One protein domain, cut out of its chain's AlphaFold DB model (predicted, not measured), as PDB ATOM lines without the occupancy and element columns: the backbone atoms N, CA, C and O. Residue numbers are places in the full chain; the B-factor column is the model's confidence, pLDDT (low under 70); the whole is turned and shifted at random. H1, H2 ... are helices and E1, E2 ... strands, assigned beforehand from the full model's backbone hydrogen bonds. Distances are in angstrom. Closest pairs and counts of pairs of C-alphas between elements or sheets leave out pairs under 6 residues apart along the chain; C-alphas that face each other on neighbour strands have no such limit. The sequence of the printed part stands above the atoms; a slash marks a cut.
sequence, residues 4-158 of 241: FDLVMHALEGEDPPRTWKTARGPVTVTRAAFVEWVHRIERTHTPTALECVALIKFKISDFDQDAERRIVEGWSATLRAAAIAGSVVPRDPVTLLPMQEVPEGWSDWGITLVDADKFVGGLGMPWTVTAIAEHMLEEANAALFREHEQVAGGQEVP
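Overview. This is residues 4 to 158 of the 241 residues of an uncharacterized protein of Acidovorax avenae subsp. avenae (UniProt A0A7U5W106). A head of crossed helices sits at one end, with H3 in its middle and H1, H4 and the first residues of H6 packed round it; from there the long helix H6 runs to a small three-stranded sheet at the far end. The hairpin E1 and E2, between H1 and H2 in the chain, makes most of that sheet, and E3, after H6, completes it. The printed part has 155 residues, with six named helices and three named strands in the order H1 E1 E2 H2 H3 H4 H5 H6 E3; the sheet, E2 E1 E3, is antiparallel and the class is mostly helix. The whole is compact, with a radius of gyration of the C-alphas of 17.4 A, yet elongated, spanning 57 by 37 by 26 A.

Along the chain. Find C-alpha 4 at (158.147, -21.614, 53.679); H1 runs from there to residue 12, over 11.8 A. E1 is residues 18 to 22, 12.6 A, and E2 residues 25 to 29, 12.9 A. H2 is residues 34 to 44, 15.2 A, and H3 residues 49 to 59, 15.5 A. H4, residues 65 to 84, covers 28.3 A, and H5, residues 113 to 122, covers 13.9 A. Look for C-alpha 129 at (140.743, -17.822, 47.502), where H6 begins; it runs 31.5 A to residue 150. E3, residues 155 to 157, covers 6.3 A and ends at C-alpha 157, (166.581, -19.164, 20.977).

Arrangement. Begin at H1, which touches H3 at a steep tilt of 65 degrees, closest at the C-alphas of Val 7 and Ala 54, 5.3 A. H3 and H4 form a helical hairpin, opposite ways at 44 degrees, with the C-alphas of Val 53 and Ser 76 closest, 6.3 A. H6 touches H3 with residues 129 to 133 alone, about perpendicular at 84 degrees; the C-alphas of Leu 55 and Ile 132 are closest, 6.3 A. H6 touches H2 with residues 133 to 143 alone, closest at the C-alphas of Val 35 and Ala 140, 4.9 A. H5 touches H6, closest at the C-alphas of Asp 117 and Val 129, 5.4 A. H6 is on the sheet but only grazes it, with residues 146 to 150. E1 and E2 have N 20 and O 27 at 2.7 A; E1 and E3 have N 21 and O 155 at 2.8 A. In the six helices every O i to N i+4 pair is within hydrogen-bond range.

Size, cuts and confidence. The C-alphas of Ala 23 and Ala 85 are farthest apart, 57.7 A. The printed part has no cut. The link from H4 to H5, residues 85 to 112, is long. The mean pLDDT of the printed part is 92.8, and no printed residue is under 70.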
ATOM      1  N   PHE A   4     158.122 -23.060  53.834       91.88
ATOM      2  CA  PHE A   4     158.147 -21.614  53.679       91.88
ATOM      3  C   PHE A   4     158.887 -21.233  52.398       91.88
ATOM      4  O   PHE A   4     158.327 -20.535  51.558       91.88
ATOM      5  N   ASP A   5     160.078 -21.792  52.185       91.06
ATOM      6  CA  ASP A   5     160.853 -21.598  50.966       91.06
ATOM      7  C   ASP A   5     160.047 -22.005  49.722       91.06
ATOM      8  O   ASP A   5     160.091 -21.310  48.711       91.06
ATOM      9  N   LEU A   6     159.305 -23.122  49.776       91.44
ATOM     10  CA  LEU A   6     158.460 -23.589  48.663       91.44
ATOM     11  C   LEU A   6     157.345 -22.600  48.330       91.44
ATOM     12  O   LEU A   6     157.107 -22.334  47.154       91.44
ATOM     13  N   VAL A   7     156.681 -22.044  49.343       92.44
ATOM     14  CA  VAL A   7     155.631 -21.036  49.151       92.44
ATOM     15  C   VAL A   7     156.216 -19.746  48.585       92.44
ATOM     16  O   VAL A   7     155.687 -19.212  47.613       92.44
ATOM     17  N   MET A   8     157.335 -19.277  49.138       91.81
ATOM     18  CA  MET A   8     157.997 -18.070  48.648       91.81
ATOM     19  C   MET A   8     158.502 -18.260  47.220       91.81
ATOM     20  O   MET A   8     158.306 -17.391  46.381       91.81
ATOM     21  N   HIS A   9     159.055 -19.425  46.885       88.88
ATOM     22  CA  HIS A   9     159.429 -19.739  45.510       88.88
ATOM     23  C   HIS A   9     158.221 -19.827  44.570       88.88
ATOM     24  O   HIS A   9     158.313 -19.403  43.424       88.88
ATOM     25  N   ALA A  10     157.074 -20.330  45.031       90.19
ATOM     26  CA  ALA A  10     155.863 -20.360  44.215       90.19
ATOM     27  C   ALA A  10     155.325 -18.953  43.888       90.19
ATOM     28  O   ALA A  10     154.714 -18.784  42.833       90.19
ATOM     29  N   LEU A  11     155.551 -17.967  44.767       90.38
ATOM     30  CA  LEU A  11     155.098 -16.578  44.609       90.38
ATOM     31  C   LEU A  11     156.121 -15.680  43.909       90.38
ATOM     32  O   LEU A  11     155.781 -14.950  42.984       90.38
ATOM     33  N   GLU A  12     157.368 -15.729  44.362       87.69
ATOM     34  CA  GLU A  12     158.438 -14.788  44.012       87.69
ATOM     35  C   GLU A  12     159.548 -15.448  43.194       87.69
ATOM     36  O   GLU A  12     160.483 -14.786  42.745       87.69
ATOM     37  N   GLY A  13     159.474 -16.767  43.010       83.94
ATOM     38  CA  GLY A  13     160.423 -17.491  42.188       83.94
ATOM     39  C   GLY A  13     160.379 -17.031  40.740       83.94
ATOM     40  O   GLY A  13     159.390 -16.501  40.237       83.94
ATOM     41  N   GLU A  14     161.476 -17.296  40.053       83.75
ATOM     42  CA  GLU A  14     161.643 -16.997  38.646       83.75
ATOM     43  C   GLU A  14     161.958 -18.287  37.891       83.75
ATOM     44  O   GLU A  14     162.790 -19.097  38.318       83.75
ATOM     45  N   ASP A  15     161.300 -18.471  36.752       80.88
ATOM     46  CA  ASP A  15     161.662 -19.493  35.782       80.88
ATOM     47  C   ASP A  15     163.076 -19.243  35.242       80.88
ATOM     48  O   ASP A  15     163.559 -18.106  35.214       80.88
ATOM     49  N   PRO A  16     163.746 -20.278  34.706       79.88
ATOM     50  CA  PRO A  16     164.984 -20.084  33.974       79.88
ATOM     51  C   PRO A  16     164.828 -19.016  32.873       79.88
ATOM     52  O   PRO A  16     163.855 -19.058  32.111       79.88
ATOM     53  N   PRO A  17     165.795 -18.089  32.737       86.12
ATOM     54  CA  PRO A  17     165.715 -17.025  31.750       86.12
ATOM     55  C   PRO A  17     165.684 -17.595  30.329       86.12
ATOM     56  O   PRO A  17     166.469 -18.485  29.979       86.12
ATOM     57  N   ARG A  18     164.803 -17.043  29.494       85.00
ATOM     58  CA  ARG A  18     164.631 -17.405  28.082       85.00
ATOM     59  C   ARG A  18     165.192 -16.301  27.203       85.00
ATOM     60  O   ARG A  18     164.946 -15.120  27.434       85.00
ATOM     61  N   THR A  19     165.967 -16.671  26.189       89.12
ATOM     62  CA  THR A  19     166.574 -15.706  25.265       89.12
ATOM     63  C   THR A  19     165.833 -15.713  23.941       89.12
ATOM     64  O   THR A  19     165.648 -16.759  23.334       89.12
ATOM     65  N   TRP A  20     165.482 -14.536  23.448       90.25
ATOM     66  CA  TRP A  20     164.789 -14.298  22.192       90.25
ATOM     67  C   TRP A  20     165.694 -13.527  21.240       90.25
ATOM     68  O   TRP A  20     166.380 -12.588  21.638       90.25
ATOM     69  N   LYS A  21     165.702 -13.896  19.959       88.81
ATOM     70  CA  LYS A  21     166.305 -13.089  18.892       88.81
ATOM     71  C   LYS A  21     165.229 -12.201  18.288       88.81
ATOM     72  O   LYS A  21     164.357 -12.711  17.596       88.81
ATOM     73  N   THR A  22     165.311 -10.896  18.526       89.94
ATOM     74  CA  THR A  22     164.393  -9.897  17.957       89.94
ATOM     75  C   THR A  22     165.093  -9.062  16.880       89.94
ATOM     76  O   THR A  22     166.322  -9.069  16.777       89.94
ATOM     77  N   ALA A  23     164.331  -8.273  16.116       84.69
ATOM     78  CA  ALA A  23     164.888  -7.312  15.157       84.69
ATOM     79  C   ALA A  23     165.765  -6.222  15.815       84.69
ATOM     80  O   ALA A  23     166.599  -5.618  15.146       84.69
ATOM     81  N   ARG A  24     165.593  -5.976  17.122       85.94
ATOM     82  CA  ARG A  24     166.364  -4.993  17.905       85.94
ATOM     83  C   ARG A  24     167.603  -5.597  18.578       85.94
ATOM     84  O   ARG A  24     168.361  -4.868  19.208       85.94
ATOM     85  N   GLY A  25     167.815  -6.908  18.443       85.62
ATOM     86  CA  GLY A  25     168.888  -7.651  19.102       85.62
ATOM     87  C   GLY A  25     168.371  -8.762  20.025       85.62
ATOM     88  O   GLY A  25     167.164  -9.022  20.084       85.62
ATOM     89  N   PRO A  26     169.278  -9.477  20.714       88.38
ATOM     90  CA  PRO A  26     168.893 -10.498  21.676       88.38
ATOM     91  C   PRO A  26     168.237  -9.865  22.911       88.38
ATOM     92  O   PRO A  26     168.766  -8.912  23.476       88.38
ATOM     93  N   VAL A  27     167.108 -10.424  23.336       89.69
ATOM     94  CA  VAL A  27     166.372 -10.033  24.544       89.69
ATOM     95  C   VAL A  27     166.296 -11.248  25.456       89.69
ATOM     96  O   VAL A  27     165.926 -12.326  25.005       89.69
ATOM     97  N   THR A  28     166.653 -11.095  26.726       89.12
ATOM     98  CA  THR A  28     166.475 -12.149  27.730       89.12
ATOM     99  C   THR A  28     165.315 -11.762  28.626       89.12
ATOM    100  O   THR A  28     165.329 -10.674  29.194       89.12
ATOM    101  N   VAL A  29     164.333 -12.649  28.737       88.31
ATOM    102  CA  VAL A  29     163.163 -12.476  29.595       88.31
ATOM    103  C   VAL A  29     163.185 -13.524  30.693       88.31
ATOM    104  O   VAL A  29     163.557 -14.678  30.463       88.31
ATOM    105  N   THR A  30     162.775 -13.112  31.882       87.38
ATOM    106  CA  THR A  30     162.563 -13.999  33.019       87.38
ATOM    107  C   THR A  30     161.090 -13.935  33.385       87.38
ATOM    108  O   THR A  30     160.509 -12.849  33.416       87.38
ATOM    109  N   ARG A  31     160.472 -15.096  33.608       87.00
ATOM    110  CA  ARG A  31     159.051 -15.202  33.941       87.00
ATOM    111  C   ARG A  31     158.913 -15.526  35.420       87.00
ATOM    112  O   ARG A  31     159.646 -16.370  35.922       87.00
ATOM    113  N   ALA A  32     157.978 -14.875  36.102       88.56
ATOM    114  CA  ALA A  32     157.659 -15.233  37.477       88.56
ATOM    115  C   ALA A  32     157.036 -16.638  37.529       88.56
ATOM    116  O   ALA A  32     156.184 -16.973  36.702       88.56
ATOM    117  N   ALA A  33     157.435 -17.443  38.510       88.75
ATOM    118  CA  ALA A  33     157.022 -18.838  38.668       88.75
ATOM    119  C   ALA A  33     155.498 -18.987  38.805       88.75
ATOM    120  O   ALA A  33     154.932 -20.011  38.413       88.75
ATOM    121  N   PHE A  34     154.818 -17.951  39.312       92.06
ATOM    122  CA  PHE A  34     153.375 -17.995  39.507       92.06
ATOM    123  C   PHE A  34     152.542 -18.012  38.233       92.06
ATOM    124  O   PHE A  34     151.421 -18.519  38.240       92.06
ATOM    125  N   VAL A  35     153.093 -17.514  37.124       92.12
ATOM    126  CA  VAL A  35     152.348 -17.343  35.873       92.12
ATOM    127  C   VAL A  35     151.760 -18.673  35.392       92.12
ATOM    128  O   VAL A  35     150.576 -18.751  35.072       92.12
ATOM    129  N   GLU A  36     152.554 -19.744  35.385       90.06
ATOM    130  CA  GLU A  36     152.115 -21.040  34.854       90.06
ATOM    131  C   GLU A  36     151.035 -21.697  35.723       90.06
ATOM    132  O   GLU A  36     150.039 -22.218  35.207       90.06
ATOM    133  N   TRP A  37     151.203 -21.680  37.050       93.12
ATOM    134  CA  TRP A  37     150.260 -22.363  37.932       93.12
ATOM    135  C   TRP A  37     148.953 -21.590  38.110       93.12
ATOM    136  O   TRP A  37     147.902 -22.225  38.183       93.12
ATOM    137  N   VAL A  38     148.963 -20.256  38.066       94.62
ATOM    138  CA  VAL A  38     147.725 -19.460  38.117       94.62
ATOM    139  C   VAL A  38     146.859 -19.705  36.876       94.62
ATOM    140  O   VAL A  38     145.665 -19.978  37.003       94.62
ATOM    141  N   HIS A  39     147.450 -19.748  35.676       93.31
ATOM    142  CA  HIS A  39     146.725 -20.156  34.462       93.31
ATOM    143  C   HIS A  39     146.248 -21.611  34.506       93.31
ATOM    144  O   HIS A  39     145.260 -21.991  33.875       93.31
ATOM    145  N   ARG A  40     146.956 -22.484  35.227       94.12
ATOM    146  CA  ARG A  40     146.462 -23.839  35.473       94.12
ATOM    147  C   ARG A  40     145.212 -23.806  36.350       94.12
ATOM    148  O   ARG A  40     144.240 -24.455  35.979       94.12
ATOM    149  N   ILE A  41     145.216 -23.034  37.437       94.75
ATOM    150  CA  ILE A  41     144.062 -22.876  38.331       94.75
ATOM    151  C   ILE A  41     142.853 -22.319  37.588       94.75
ATOM    152  O   ILE A  41     141.769 -22.854  37.769       94.75
ATOM    153  N   GLU A  42     143.018 -21.318  36.722       94.19
ATOM    154  CA  GLU A  42     141.923 -20.794  35.889       94.19
ATOM    155  C   GLU A  42     141.204 -21.922  35.121       94.19
ATOM    156  O   GLU A  42     139.979 -21.975  35.042       94.19
ATOM    157  N   ARG A  43     141.969 -22.882  34.590       92.31
ATOM    158  CA  ARG A  43     141.426 -24.002  33.809       92.31
ATOM    159  C   ARG A  43     140.856 -25.114  34.686       92.31
ATOM    160  O   ARG A  43     139.825 -25.689  34.349       92.31
ATOM    161  N   THR A  44     141.524 -25.452  35.788       92.50
ATOM    162  CA  THR A  44     141.174 -26.624  36.616       92.50
ATOM    163  C   THR A  44     140.301 -26.292  37.821       92.50
ATOM    164  O   THR A  44     139.759 -27.204  38.445       92.50
ATOM    165  N   HIS A  45     140.200 -25.015  38.190       95.38
ATOM    166  CA  HIS A  45     139.598 -24.517  39.433       95.38
ATOM    167  C   HIS A  45     140.105 -25.251  40.685       95.38
ATOM    168  O   HIS A  45     139.397 -25.366  41.686       95.38
ATOM    169  N   THR A  46     141.324 -25.795  40.607       96.62
ATOM    170  CA  THR A  46     141.902 -26.690  41.612       96.62
ATOM    171  C   THR A  46     143.376 -26.327  41.818       96.62
ATOM    172  O   THR A  46     144.244 -26.886  41.132       96.62
ATOM    173  N   PRO A  47     143.689 -25.358  42.701       97.12
ATOM    174  CA  PRO A  47     145.048 -25.167  43.205       97.12
ATOM    175  C   PRO A  47     145.581 -26.428  43.880       97.12
ATOM    176  O   PRO A  47     144.827 -27.177  44.508       97.12
ATOM    177  N   THR A  48     146.896 -26.635  43.808       97.69
ATOM    178  CA  THR A  48     147.558 -27.556  44.747       97.69
ATOM    179  C   THR A  48     147.454 -27.007  46.170       97.69
ATOM    180  O   THR A  48     147.214 -25.816  46.377       97.69
ATOM    181  N   ALA A  49     147.656 -27.849  47.182       97.38
ATOM    182  CA  ALA A  49     147.671 -27.374  48.560       97.38
ATOM    183  C   ALA A  49     148.783 -26.335  48.791       97.38
ATOM    184  O   ALA A  49     148.556 -25.352  49.496       97.38
ATOM    185  N   LEU A  50     149.946 -26.502  48.146       97.31
ATOM    186  CA  LEU A  50     151.026 -25.508  48.139       97.31
ATOM    187  C   LEU A  50     150.544 -24.154  47.600       97.31
ATOM    188  O   LEU A  50     150.737 -23.127  48.244       97.31
ATOM    189  N   GLU A  51     149.898 -24.150  46.438       97.69
ATOM    190  CA  GLU A  51     149.410 -22.925  45.798       97.69
ATOM    191  C   GLU A  51     148.253 -22.287  46.560       97.69
ATOM    192  O   GLU A  51     148.160 -21.068  46.622       97.69
ATOM    193  N   CYS A  52     147.389 -23.082  47.195       97.88
ATOM    194  CA  CYS A  52     146.349 -22.555  48.072       97.88
ATOM    195  C   CYS A  52     146.967 -21.779  49.245       97.88
ATOM    196  O   CYS A  52     146.510 -20.683  49.571       97.88
ATOM    197  N   VAL A  53     148.025 -22.316  49.863       97.69
ATOM    198  CA  VAL A  53     148.763 -21.610  50.922       97.69
ATOM    199  C   VAL A  53     149.486 -20.384  50.358       97.69
ATOM    200  O   VAL A  53     149.492 -19.342  51.009       97.69
ATOM    201  N   ALA A  54     150.033 -20.467  49.144       97.31
ATOM    202  CA  ALA A  54     150.655 -19.332  48.467       97.31
ATOM    203  C   ALA A  54     149.661 -18.190  48.209       97.31
ATOM    204  O   ALA A  54     149.959 -17.047  48.540       97.31
ATOM    205  N   LEU A  55     148.456 -18.489  47.719       97.75
ATOM    206  CA  LEU A  55     147.374 -17.514  47.542       97.75
ATOM    207  C   LEU A  55     146.998 -16.852  48.876       97.75
ATOM    208  O   LEU A  55     146.878 -15.631  48.966       97.75
ATOM    209  N   ILE A  56     146.870 -17.643  49.943       97.06
ATOM    210  CA  ILE A  56     146.586 -17.112  51.281       97.06
ATOM    211  C   ILE A  56     147.729 -16.212  51.774       97.06
ATOM    212  O   ILE A  56     147.455 -15.122  52.272       97.06
ATOM    213  N   LYS A  57     148.998 -16.616  51.604       95.88
ATOM    214  CA  LYS A  57     150.144 -15.758  51.943       95.88
ATOM    215  C   LYS A  57     150.089 -14.471  51.142       95.88
ATOM    216  O   LYS A  57     150.188 -13.409  51.734       95.88
ATOM    217  N   PHE A  58     149.909 -14.548  49.825       95.25
ATOM    218  CA  PHE A  58     149.833 -13.375  48.955       95.25
ATOM    219  C   PHE A  58     148.790 -12.366  49.459       95.25
ATOM    220  O   PHE A  58     149.039 -11.164  49.466       95.25
ATOM    221  N   LYS A  59     147.649 -12.850  49.968       95.88
ATOM    222  CA  LYS A  59     146.624 -11.992  50.573       95.88
ATOM    223  C   LYS A  59     147.044 -11.350  51.900       95.88
ATOM    224  O   LYS A  59     146.537 -10.282  52.241       95.88
ATOM    225  N   ILE A  60     147.904 -12.014  52.661       92.56
ATOM    226  CA  ILE A  60     148.384 -11.590  53.977       92.56
ATOM    227  C   ILE A  60     149.813 -11.045  53.804       92.56
ATOM    228  O   ILE A  60     150.800 -11.724  54.084       92.56
ATOM    229  N   SER A  61     149.906  -9.817  53.292       83.69
ATOM    230  CA  SER A  61     151.163  -9.120  52.990       83.69
ATOM    231  C   SER A  61     151.674  -8.257  54.152       83.69
ATOM    232  O   SER A  61     150.980  -8.060  55.147       83.69
ATOM    233  N   ASP A  62     152.883  -7.705  53.982       82.50
ATOM    234  CA  ASP A  62     153.471  -6.636  54.812       82.50
ATOM    235  C   ASP A  62     153.916  -7.049  56.223       82.50
ATOM    236  O   ASP A  62     153.807  -6.289  57.190       82.50
ATOM    237  N   PHE A  63     154.472  -8.252  56.334       88.12
ATOM    238  CA  PHE A  63     155.030  -8.790  57.571       88.12
ATOM    239  C   PHE A  63     156.543  -9.007  57.465       88.12
ATOM    240  O   PHE A  63     157.094  -9.145  56.376       88.12
ATOM    241  N   ASP A  64     157.224  -9.046  58.612       90.06
ATOM    242  CA  ASP A  64     158.605  -9.530  58.661       90.06
ATOM    243  C   ASP A  64     158.680 -11.038  58.368       90.06
ATOM    244  O   ASP A  64     157.689 -11.765  58.459       90.06
ATOM    245  N   GLN A  65     159.877 -11.521  58.034       88.25
ATOM    246  CA  GLN A  65     160.096 -12.906  57.610       88.25
ATOM    247  C   GLN A  65     159.650 -13.945  58.659       88.25
ATOM    248  O   GLN A  65     159.155 -15.016  58.301       88.25
ATOM    249  N   ASP A  66     159.783 -13.641  59.955       90.69
ATOM    250  CA  ASP A  66     159.369 -14.545  61.035       90.69
ATOM    251  C   ASP A  66     157.840 -14.623  61.143       90.69
ATOM    252  O   ASP A  66     157.261 -15.676  61.431       90.69
ATOM    253  N   ALA A  67     157.149 -13.506  60.929       92.00
ATOM    254  CA  ALA A  67     155.700 -13.466  60.829       92.00
ATOM    255  C   ALA A  67     155.197 -14.144  59.545       92.00
ATOM    256  O   ALA A  67     154.266 -14.946  59.634       92.00
ATOM    257  N   GLU A  68     155.833 -13.930  58.392       93.31
ATOM    258  CA  GLU A  68     155.487 -14.627  57.145       93.31
ATOM    259  C   GLU A  68     155.631 -16.148  57.276       93.31
ATOM    260  O   GLU A  68     154.740 -16.902  56.877       93.31
ATOM    261  N   ARG A  69     156.709 -16.619  57.913       95.12
ATOM    262  CA  ARG A  69     156.903 -18.045  58.201       95.12
ATOM    263  C   ARG A  69     155.787 -18.606  59.075       95.12
ATOM    264  O   ARG A  69     155.213 -19.639  58.737       95.12
ATOM    265  N   ARG A  70     155.420 -17.903  60.150       95.06
ATOM    266  CA  ARG A  70     154.301 -18.305  61.021       95.06
ATOM    267  C   ARG A  70     152.962 -18.326  60.288       95.06
ATOM    268  O   ARG A  70     152.142 -19.194  60.576       95.06
ATOM    269  N   ILE A  71     152.741 -17.406  59.347       95.62
ATOM    270  CA  ILE A  71     151.557 -17.408  58.480       95.62
ATOM    271  C   ILE A  71     151.542 -18.698  57.655       95.62
ATOM    272  O   ILE A  71     150.572 -19.450  57.728       95.62
ATOM    273  N   VAL A  72     152.623 -19.005  56.932       96.06
ATOM    274  CA  VAL A  72     152.702 -20.212  56.093       96.06
ATOM    275  C   VAL A  72     152.533 -21.488  56.919       96.06
ATOM    276  O   VAL A  72     151.742 -22.361  56.558       96.06
ATOM    277  N   GLU A  73     153.221 -21.607  58.051       96.19
ATOM    278  CA  GLU A  73     153.148 -22.787  58.917       96.19
ATOM    279  C   GLU A  73     151.762 -22.943  59.558       96.19
ATOM    280  O   GLU A  73     151.194 -24.035  59.548       96.19
ATOM    281  N   GLY A  74     151.173 -21.852  60.055       97.31
ATOM    282  CA  GLY A  74     149.855 -21.876  60.682       97.31
ATOM    283  C   GLY A  74     148.744 -22.232  59.694       97.31
ATOM    284  O   GLY A  74     147.931 -23.124  59.960       97.31
ATOM    285  N   TRP A  75     148.724 -21.583  58.527       98.00
ATOM    286  CA  TRP A  75     147.715 -21.849  57.500       98.00
ATOM    287  C   TRP A  75     147.858 -23.239  56.896       98.00
ATOM    288  O   TRP A  75     146.853 -23.923  56.708       98.00
ATOM    289  N   SER A  76     149.084 -23.693  56.651       97.44
ATOM    290  CA  SER A  76     149.315 -25.036  56.124       97.44
ATOM    291  C   SER A  76     148.893 -26.110  57.135       97.44
ATOM    292  O   SER A  76     148.090 -26.980  56.797       97.44
ATOM    293  N   ALA A  77     149.306 -26.017  58.404       97.62
ATOM    294  CA  ALA A  77     148.861 -26.943  59.450       97.62
ATOM    295  C   ALA A  77     147.325 -27.003  59.553       97.62
ATOM    296  O   ALA A  77     146.747 -28.091  59.595       97.62
ATOM    297  N   THR A  78     146.663 -25.844  59.514       98.19
ATOM    298  CA  THR A  78     145.196 -25.745  59.577       98.19
ATOM    299  C   THR A  78     144.523 -26.366  58.349       98.19
ATOM    300  O   THR A  78     143.560 -27.118  58.492       98.19
ATOM    301  N   LEU A  79     145.049 -26.118  57.146       98.06
ATOM    302  CA  LEU A  79     144.531 -26.689  55.900       98.06
ATOM    303  C   LEU A  79     144.675 -28.216  55.870       98.06
ATOM    304  O   LEU A  79     143.741 -28.928  55.501       98.06
ATOM    305  N   ARG A  80     145.825 -28.743  56.299       97.62
ATOM    306  CA  ARG A  80     146.042 -30.194  56.379       97.62
ATOM    307  C   ARG A  80     145.126 -30.840  57.414       97.62
ATOM    308  O   ARG A  80     144.551 -31.886  57.133       97.62
ATOM    309  N   ALA A  81     144.950 -30.215  58.578       97.50
ATOM    310  CA  ALA A  81     144.007 -30.692  59.585       97.50
ATOM    311  C   ALA A  81     142.567 -30.716  59.046       97.50
ATOM    312  O   ALA A  81     141.857 -31.695  59.260       97.50
ATOM    313  N   ALA A  82     142.160 -29.689  58.293       97.50
ATOM    314  CA  ALA A  82     140.861 -29.641  57.626       97.50
ATOM    315  C   ALA A  82     140.687 -30.775  56.596       97.50
ATOM    316  O   ALA A  82     139.643 -31.426  56.560       97.50
ATOM    317  N   ALA A  83     141.726 -31.067  55.809       97.19
ATOM    318  CA  ALA A  83     141.707 -32.171  54.853       97.19
ATOM    319  C   ALA A  83     141.609 -33.543  55.546       97.19
ATOM    320  O   ALA A  83     140.797 -34.378  55.157       97.19
ATOM    321  N   ILE A  84     142.372 -33.758  56.624       96.75
ATOM    322  CA  ILE A  84     142.333 -34.998  57.421       96.75
ATOM    323  C   ILE A  84     140.971 -35.174  58.110       96.75
ATOM    324  O   ILE A  84     140.451 -36.283  58.180       96.75
ATOM    325  N   ALA A  85     140.379 -34.086  58.606       95.44
ATOM    326  CA  ALA A  85     139.058 -34.098  59.232       95.44
ATOM    327  C   ALA A  85     137.902 -34.217  58.218       95.44
ATOM    328  O   ALA A  85     136.749 -34.358  58.626       95.44
ATOM    329  N   GLY A  86     138.187 -34.140  56.913       93.94
ATOM    330  CA  GLY A  86     137.195 -34.226  55.841       93.94
ATOM    331  C   GLY A  86     136.361 -32.958  55.627       93.94
ATOM    332  O   GLY A  86     135.372 -33.007  54.901       93.94
ATOM    333  N   SER A  87     136.732 -31.821  56.228       94.62
ATOM    334  CA  SER A  87     136.093 -30.527  55.931       94.62
ATOM    335  C   SER A  87     136.591 -29.914  54.620       94.62
ATOM    336  O   SER A  87     135.901 -29.090  54.021       94.62
ATOM    337  N   VAL A  88     137.757 -30.358  54.154       96.81
ATOM    338  CA  VAL A  88     138.316 -30.102  52.826       96.81
ATOM    339  C   VAL A  88     138.499 -31.441  52.123       96.81
ATOM    340  O   VAL A  88     139.031 -32.378  52.712       96.81
ATOM    341  N   VAL A  89     138.087 -31.544  50.859       97.12
ATOM    342  CA  VAL A  89     138.253 -32.777  50.078       97.12
ATOM    343  C   VAL A  89     139.570 -32.717  49.297       97.12
ATOM    344  O   VAL A  89     139.651 -31.938  48.343       97.12
ATOM    345  N   PRO A  90     140.594 -33.523  49.650       97.19
ATOM    346  CA  PRO A  90     141.821 -33.597  48.868       97.19
ATOM    347  C   PRO A  90     141.532 -34.208  47.494       97.19
ATOM    348  O   PRO A  90     140.738 -35.145  47.369       97.19
ATOM    349  N   ARG A  91     142.169 -33.678  46.451       95.12
ATOM    350  CA  ARG A  91     142.012 -34.142  45.069       95.12
ATOM    351  C   ARG A  91     143.354 -34.340  44.397       95.12
ATOM    352  O   ARG A  91     144.293 -33.598  44.656       95.12
ATOM    353  N   ASP A  92     143.415 -35.295  43.483       93.25
ATOM    354  CA  ASP A  92     144.576 -35.455  42.617       93.25
ATOM    355  C   ASP A  92     144.669 -34.236  41.664       93.25
ATOM    356  O   ASP A  92     143.678 -33.921  40.998       93.25
ATOM    357  N   PRO A  93     145.807 -33.516  41.579       86.25
ATOM    358  CA  PRO A  93     145.908 -32.271  40.807       86.25
ATOM    359  C   PRO A  93     145.782 -32.448  39.287       86.25
ATOM    360  O   PRO A  93     145.622 -31.462  38.568       86.25
ATOM    361  N   VAL A  94     145.888 -33.685  38.793       87.38
ATOM    362  CA  VAL A  94     145.860 -34.018  37.365       87.38
ATOM    363  C   VAL A  94     144.486 -34.545  36.966       87.38
ATOM    364  O   VAL A  94     143.883 -34.062  36.012       87.38
ATOM    365  N   THR A  95     143.974 -35.535  37.694       93.06
ATOM    366  CA  THR A  95     142.688 -36.190  37.412       93.06
ATOM    367  C   THR A  95     141.501 -35.473  38.049       93.06
ATOM    368  O   THR A  95     140.360 -35.719  37.659       93.06
ATOM    369  N   LEU A  96     141.754 -34.590  39.023       89.50
ATOM    370  CA  LEU A  96     140.761 -33.850  39.811       89.50
ATOM    371  C   LEU A  96     139.833 -34.746  40.647       89.50
ATOM    372  O   LEU A  96     138.859 -34.268  41.242       89.50
ATOM    373  N   LEU A  97     140.121 -36.046  40.715       93.56
ATOM    374  CA  LEU A  97     139.336 -37.005  41.477       93.56
ATOM    375  C   LEU A  97     139.625 -36.864  42.978       93.56
ATOM    376  O   LEU A  97     140.770 -36.606  43.354       93.56
ATOM    377  N   PRO A  98     138.610 -37.039  43.845       95.75
ATOM    378  CA  PRO A  98     138.817 -37.092  45.287       95.75
ATOM    379  C   PRO A  98     139.808 -38.188  45.682       95.75
ATOM    380  O   PRO A  98     139.756 -39.302  45.159       95.75
ATOM    381  N   MET A  99     140.670 -37.877  46.643       93.94
ATOM    382  CA  MET A  99     141.626 -38.808  47.233       93.94
ATOM    383  C   MET A  99     141.091 -39.332  48.567       93.94
ATOM    384  O   MET A  99     140.371 -38.631  49.276       93.94
ATOM    385  N   GLN A 100     141.438 -40.574  48.910       91.75
ATOM    386  CA  GLN A 100     141.059 -41.174  50.197       91.75
ATOM    387  C   GLN A 100     141.987 -40.751  51.339       91.75
ATOM    388  O   GLN A 100     141.560 -40.686  52.488       91.75
ATOM    389  N   GLU A 101     143.243 -40.452  51.016       92.19
ATOM    390  CA  GLU A 101     144.278 -40.059  51.966       92.19
ATOM    391  C   GLU A 101     144.897 -38.730  51.532       92.19
ATOM    392  O   GLU A 101     144.900 -38.399  50.344       92.19
ATOM    393  N   VAL A 102     145.420 -37.970  52.496       94.62
ATOM    394  CA  VAL A 102     146.116 -36.701  52.249       94.62
ATOM    395  C   VAL A 102     147.618 -36.983  52.116       94.62
ATOM    396  O   VAL A 102     148.247 -37.311  53.126       94.62
ATOM    397  N   PRO A 103     148.226 -36.830  50.923       92.75
ATOM    398  CA  PRO A 103     149.662 -37.038  50.736       92.75
ATOM    399  C   PRO A 103     150.528 -36.130  51.617       92.75
ATOM    400  O   PRO A 103     150.129 -35.026  52.005       92.75
ATOM    401  N   GLU A 104     151.757 -36.557  51.909       89.88
ATOM    402  CA  GLU A 104     152.732 -35.721  52.625       89.88
ATOM    403  C   GLU A 104     153.154 -34.498  51.800       89.88
ATOM    404  O   GLU A 104     153.222 -33.390  52.338       89.88
ATOM    405  N   GLY A 105     153.383 -34.666  50.494       92.19
ATOM    406  CA  GLY A 105     153.802 -33.580  49.614       92.19
ATOM    407  C   GLY A 105     152.694 -32.560  49.356       92.19
ATOM    408  O   GLY A 105     151.555 -32.906  49.054       92.19
ATOM    409  N   TRP A 106     153.031 -31.273  49.459       93.31
ATOM    410  CA  TRP A 106     152.086 -30.159  49.276       93.31
ATOM    411  C   TRP A 106     151.679 -29.916  47.819       93.31
ATOM    412  O   TRP A 106     150.654 -29.285  47.567       93.31
ATOM    413  N   SER A 107     152.460 -30.427  46.869       92.69
ATOM    414  CA  SER A 107     152.166 -30.350  45.434       92.69
ATOM    415  C   SER A 107     151.459 -31.600  44.898       92.69
ATOM    416  O   SER A 107     151.033 -31.601  43.747       92.69
ATOM    417  N   ASP A 108     151.322 -32.646  45.719       93.06
ATOM    418  CA  ASP A 108     150.809 -33.961  45.301       93.06
ATOM    419  C   ASP A 108     149.283 -34.075  45.439       93.06
ATOM    420  O   ASP A 108     148.683 -35.071  45.044       93.06
ATOM    421  N   TRP A 109     148.647 -33.053  46.008       95.56
ATOM    422  CA  TRP A 109     147.201 -32.947  46.127       95.56
ATOM    423  C   TRP A 109     146.761 -31.494  46.006       95.56
ATOM    424  O   TRP A 109     147.530 -30.555  46.229       95.56
ATOM    425  N   GLY A 110     145.507 -31.317  45.624       96.25
ATOM    426  CA  GLY A 110     144.863 -30.032  45.460       96.25
ATOM    427  C   GLY A 110     143.514 -29.958  46.147       96.25
ATOM    428  O   GLY A 110     143.001 -30.930  46.706       96.25
ATOM    429  N   ILE A 111     142.954 -28.763  46.093       97.62
ATOM    430  CA  ILE A 111     141.677 -28.388  46.685       97.62
ATOM    431  C   ILE A 111     140.896 -27.592  45.645       97.62
ATOM    432  O   ILE A 111     141.478 -26.801  44.911       97.62
ATOM    433  N   THR A 112     139.582 -27.800  45.548       97.62
ATOM    434  CA  THR A 112     138.763 -26.958  44.664       97.62
ATOM    435  C   THR A 112     138.704 -25.536  45.211       97.62
ATOM    436  O   THR A 112     138.667 -25.345  46.425       97.62
ATOM    437  N   LEU A 113     138.623 -24.528  44.341       97.75
ATOM    438  CA  LEU A 113     138.450 -23.140  44.785       97.75
ATOM    439  C   LEU A 113     137.212 -22.965  45.683       97.75
ATOM    440  O   LEU A 113     137.263 -22.249  46.675       97.75
ATOM    441  N   VAL A 114     136.137 -23.713  45.417       97.25
ATOM    442  CA  VAL A 114     134.925 -23.716  46.252       97.25
ATOM    443  C   VAL A 114     135.203 -24.218  47.672       97.25
ATOM    444  O   VAL A 114     134.708 -23.639  48.638       97.25
ATOM    445  N   ASP A 115     135.964 -25.302  47.820       97.44
ATOM    446  CA  ASP A 115     136.310 -25.824  49.145       97.44
ATOM    447  C   ASP A 115     137.340 -24.930  49.846       97.44
ATOM    448  O   ASP A 115     137.256 -24.744  51.059       97.44
ATOM    449  N   ALA A 116     138.255 -24.315  49.092       98.00
ATOM    450  CA  ALA A 116     139.207 -23.336  49.610       98.00
ATOM    451  C   ALA A 116     138.497 -22.084  50.153       98.00
ATOM    452  O   ALA A 116     138.804 -21.631  51.256       98.00
ATOM    453  N   ASP A 117     137.487 -21.583  49.440       98.50
ATOM    454  CA  ASP A 117     136.654 -20.457  49.866       98.50
ATOM    455  C   ASP A 117     135.860 -20.783  51.137       98.50
ATOM    456  O   ASP A 117     135.827 -19.990  52.079       98.50
ATOM    457  N   LYS A 118     135.259 -21.979  51.205       98.06
ATOM    458  CA  LYS A 118     134.581 -22.453  52.422       98.06
ATOM    459  C   LYS A 118     135.546 -22.590  53.592       98.06
ATOM    460  O   LYS A 118     135.171 -22.265  54.714       98.06
ATOM    461  N   PHE A 119     136.761 -23.072  53.343       97.94
ATOM    462  CA  PHE A 119     137.788 -23.228  54.365       97.94
ATOM    463  C   PHE A 119     138.168 -21.879  54.986       97.94
ATOM    464  O   PHE A 119     138.075 -21.724  56.204       97.94
ATOM    465  N   VAL A 120     138.517 -20.878  54.171       97.88
ATOM    466  CA  VAL A 120     138.892 -19.551  54.692       97.88
ATOM    467  C   VAL A 120     137.693 -18.822  55.309       97.88
ATOM    468  O   VAL A 120     137.825 -18.217  56.374       97.88
ATOM    469  N   GLY A 121     136.499 -18.957  54.720       97.81
ATOM    470  CA  GLY A 121     135.261 -18.399  55.268       97.81
ATOM    471  C   GLY A 121     134.852 -19.039  56.599       97.81
ATOM    472  O   GLY A 121     134.424 -18.342  57.517       97.81
ATOM    473  N   GLY A 122     135.057 -20.350  56.755       97.19
ATOM    474  CA  GLY A 122     134.840 -21.075  58.012       97.19
ATOM    475  C   GLY A 122     135.774 -20.630  59.140       97.19
ATOM    476  O   GLY A 122     135.427 -20.763  60.312       97.19
ATOM    477  N   LEU A 123     136.921 -20.041  58.794       96.88
ATOM    478  CA  LEU A 123     137.861 -19.408  59.722       96.88
ATOM    479  C   LEU A 123     137.579 -17.907  59.931       96.88
ATOM    480  O   LEU A 123     138.354 -17.215  60.588       96.88
ATOM    481  N   GLY A 124     136.464 -17.396  59.397       97.19
ATOM    482  CA  GLY A 124     136.017 -16.015  59.576       97.19
ATOM    483  C   GLY A 124     136.686 -15.002  58.648       97.19
ATOM    484  O   GLY A 124     136.603 -13.801  58.906       97.19
ATOM    485  N   MET A 125     137.362 -15.448  57.584       97.19
ATOM    486  CA  MET A 125     137.968 -14.528  56.623       97.19
ATOM    487  C   MET A 125     136.908 -13.929  55.686       97.19
ATOM    488  O   MET A 125     136.081 -14.664  55.150       97.19
ATOM    489  N   PRO A 126     136.930 -12.603  55.446       96.38
ATOM    490  CA  PRO A 126     135.946 -11.931  54.594       96.38
ATOM    491  C   PRO A 126     136.275 -12.016  53.094       96.38
ATOM    492  O   PRO A 126     135.558 -11.448  52.274       96.38
ATOM    493  N   TRP A 127     137.385 -12.654  52.734       97.19
ATOM    494  CA  TRP A 127     137.900 -12.773  51.371       97.19
ATOM    495  C   TRP A 127     137.869 -14.232  50.913       97.19
ATOM    496  O   TRP A 127     137.833 -15.149  51.731       97.19
ATOM    497  N   THR A 128     137.896 -14.439  49.598       98.12
ATOM    498  CA  THR A 128     137.868 -15.761  48.965       98.12
ATOM    499  C   THR A 128     139.200 -16.058  48.287       98.12
ATOM    500  O   THR A 128     139.867 -15.154  47.782       98.12
ATOM    501  N   VAL A 129     139.588 -17.330  48.263       98.00
ATOM    502  CA  VAL A 129     140.743 -17.822  47.502       98.00
ATOM    503  C   VAL A 129     140.492 -17.651  46.006       98.00
ATOM    504  O   VAL A 129     141.415 -17.289  45.283       98.00
ATOM    505  N   THR A 130     139.240 -17.796  45.560       98.25
ATOM    506  CA  THR A 130     138.830 -17.489  44.181       98.25
ATOM    507  C   THR A 130     139.191 -16.058  43.776       98.25
ATOM    508  O   THR A 130     139.900 -15.875  42.790       98.25
ATOM    509  N   ALA A 131     138.798 -15.046  44.559       97.88
ATOM    510  CA  ALA A 131     139.087 -13.647  44.224       97.88
ATOM    511  C   ALA A 131     140.593 -13.340  44.239       97.88
ATOM    512  O   ALA A 131     141.074 -12.504  43.476       97.88
ATOM    513  N   ILE A 132     141.357 -14.022  45.099       97.56
ATOM    514  CA  ILE A 132     142.817 -13.892  45.117       97.56
ATOM    515  C   ILE A 132     143.426 -14.499  43.846       97.56
ATOM    516  O   ILE A 132     144.295 -13.882  43.234       97.56
ATOM    517  N   ALA A 133     142.964 -15.681  43.427       97.69
ATOM    518  CA  ALA A 133     143.439 -16.336  42.210       97.69
ATOM    519  C   ALA A 133     143.111 -15.516  40.952       97.69
ATOM    520  O   ALA A 133     143.963 -15.390  40.076       97.69
ATOM    521  N   GLU A 134     141.920 -14.917  40.885       97.50
ATOM    522  CA  GLU A 134     141.526 -13.995  39.810       97.50
ATOM    523  C   GLU A 134     142.447 -12.772  39.751       97.50
ATOM    524  O   GLU A 134     142.942 -12.418  38.683       97.50
ATOM    525  N   HIS A 135     142.758 -12.170  40.899       96.94
ATOM    526  CA  HIS A 135     143.685 -11.044  40.951       96.94
ATOM    527  C   HIS A 135     145.103 -11.430  40.496       96.94
ATOM    528  O   HIS A 135     145.702 -10.743  39.670       96.94
ATOM    529  N   MET A 136     145.627 -12.571  40.955       96.31
ATOM    530  CA  MET A 136     146.924 -13.065  40.482       96.31
ATOM    531  C   MET A 136     146.909 -13.416  38.987       96.31
ATOM    532  O   MET A 136     147.936 -13.306  38.318       96.31
ATOM    533  N   LEU A 137     145.761 -13.821  38.434       96.81
ATOM    534  CA  LEU A 137     145.606 -14.085  37.002       96.81
ATOM    535  C   LEU A 137     145.703 -12.791  36.189       96.81
ATOM    536  O   LEU A 137     146.324 -12.780  35.126       96.81
ATOM    537  N   GLU A 138     145.143 -11.686  36.681       96.75
ATOM    538  CA  GLU A 138     145.324 -10.363  36.074       96.75
ATOM    539  C   GLU A 138     146.803  -9.948  36.069       96.75
ATOM    540  O   GLU A 138     147.317  -9.503  35.038       96.75
ATOM    541  N   GLU A 139     147.519 -10.161  37.179       94.94
ATOM    542  CA  GLU A 139     148.959  -9.895  37.258       94.94
ATOM    543  C   GLU A 139     149.772 -10.776  36.297       94.94
ATOM    544  O   GLU A 139     150.677 -10.279  35.613       94.94
ATOM    545  N   ALA A 140     149.424 -12.063  36.193       94.81
ATOM    546  CA  ALA A 140     150.048 -13.009  35.272       94.81
ATOM    547  C   ALA A 140     149.831 -12.594  33.809       94.81
ATOM    548  O   ALA A 140     150.785 -12.522  33.031       94.81
ATOM    549  N   ASN A 141     148.598 -12.231  33.446       95.38
ATOM    550  CA  ASN A 141     148.257 -11.727  32.116       95.38
ATOM    551  C   ASN A 141     149.025 -10.444  31.781       95.38
ATOM    552  O   ASN A 141     149.561 -10.306  30.678       95.38
ATOM    553  N   ALA A 142     149.138  -9.517  32.734       94.19
ATOM    554  CA  ALA A 142     149.915  -8.299  32.554       94.19
ATOM    555  C   ALA A 142     151.416  -8.596  32.371       94.19
ATOM    556  O   ALA A 142     152.081  -7.940  31.567       94.19
ATOM    557  N   ALA A 143     151.959  -9.590  33.082       91.25
ATOM    558  CA  ALA A 143     153.341 -10.034  32.909       91.25
ATOM    559  C   ALA A 143     153.579 -10.646  31.522       91.25
ATOM    560  O   ALA A 143     154.535 -10.259  30.847       91.25
ATOM    561  N   LEU A 144     152.683 -11.523  31.061       91.69
ATOM    562  CA  LEU A 144     152.751 -12.116  29.722       91.69
ATOM    563  C   LEU A 144     152.616 -11.070  28.615       91.69
ATOM    564  O   LEU A 144     153.331 -11.138  27.617       91.69
ATOM    565  N   PHE A 145     151.745 -10.077  28.794       91.62
ATOM    566  CA  PHE A 145     151.606  -8.977  27.845       91.62
ATOM    567  C   PHE A 145     152.911  -8.177  27.717       91.62
ATOM    568  O   PHE A 145     153.394  -7.964  26.605       91.62
ATOM    569  N   ARG A 146     153.540  -7.815  28.847       89.75
ATOM    570  CA  ARG A 146     154.849  -7.137  28.858       89.75
ATOM    571  C   ARG A 146     155.940  -7.979  28.197       89.75
ATOM    572  O   ARG A 146     156.746  -7.440  27.442       89.75
ATOM    573  N   GLU A 147     155.973  -9.285  28.467       88.62
ATOM    574  CA  GLU A 147     156.910 -10.214  27.822       88.62
ATOM    575  C   GLU A 147     156.710 -10.202  26.298       88.62
ATOM    576  O   GLU A 147     157.666  -9.991  25.553       88.62
ATOM    577  N   HIS A 148     155.463 -10.338  25.835       88.38
ATOM    578  CA  HIS A 148     155.112 -10.339  24.416       88.38
ATOM    579  C   HIS A 148     155.516  -9.038  23.702       88.38
ATOM    580  O   HIS A 148     156.046  -9.087  22.592       88.38
ATOM    581  N   GLU A 149     155.327  -7.874  24.331       89.19
ATOM    582  CA  GLU A 149     155.781  -6.591  23.776       89.19
ATOM    583  C   GLU A 149     157.309  -6.512  23.637       89.19
ATOM    584  O   GLU A 149     157.816  -5.978  22.646       89.19
ATOM    585  N   GLN A 150     158.057  -7.067  24.594       85.50
ATOM    586  CA  GLN A 150     159.523  -7.077  24.558       85.50
ATOM    587  C   GLN A 150     160.079  -7.983  23.458       85.50
ATOM    588  O   GLN A 150     161.108  -7.664  22.855       85.50
ATOM    589  N   VAL A 151     159.407  -9.103  23.189       88.62
ATOM    590  CA  VAL A 151     159.869 -10.126  22.238       88.62
ATOM    591  C   VAL A 151     159.118 -10.089  20.907       88.62
ATOM    592  O   VAL A 151     159.254 -11.012  20.107       88.62
ATOM    593  N   ALA A 152     158.354  -9.027  20.639       86.56
ATOM    594  CA  ALA A 152     157.502  -8.901  19.459       86.56
ATOM    595  C   ALA A 152     158.266  -9.162  18.146       86.56
ATOM    596  O   ALA A 152     159.268  -8.511  17.832       86.56
ATOM    597  N   GLY A 153     157.784 -10.139  17.367       79.94
ATOM    598  CA  GLY A 153     158.423 -10.584  16.120       79.94
ATOM    599  C   GLY A 153     159.755 -11.320  16.315       79.94
ATOM    600  O   GLY A 153     160.480 -11.544  15.346       79.94
ATOM    601  N   GLY A 154     160.103 -11.660  17.554       81.88
ATOM    602  CA  GLY A 154     161.290 -12.413  17.910       81.88
ATOM    603  C   GLY A 154     161.070 -13.920  17.870       81.88
ATOM    604  O   GLY A 154     159.960 -14.421  18.034       81.88
ATOM    605  N   GLN A 155     162.161 -14.652  17.674       84.25
ATOM    606  CA  GLN A 155     162.180 -16.107  17.752       84.25
ATOM    607  C   GLN A 155     162.924 -16.530  19.016       84.25
ATOM    608  O   GLN A 155     164.062 -16.098  19.234       84.25
ATOM    609  N   GLU A 156     162.303 -17.381  19.835       85.19
ATOM    610  CA  GLU A 156     162.970 -17.960  21.000       85.19
ATOM    611  C   GLU A 156     164.211 -18.734  20.539       85.19
ATOM    612  O   GLU A 156     164.175 -19.557  19.618       85.19
ATOM    613  N   VAL A 157     165.345 -18.422  21.157       82.19
ATOM    614  CA  VAL A 157     166.581 -19.164  20.977       82.19
ATOM    615  C   VAL A 157     166.469 -20.374  21.885       82.19
ATOM    616  O   VAL A 157     166.486 -20.194  23.104       82.19
ATOM    617  N   PRO A 158     166.390 -21.599  21.333       75.12
ATOM    618  CA  PRO A 158     166.378 -22.778  22.174       75.12
ATOM    619  C   PRO A 158     167.616 -22.721  23.069       75.12
ATOM    620  O   PRO A 158     168.711 -22.415  22.564       75.12
TER     621      PRO A 158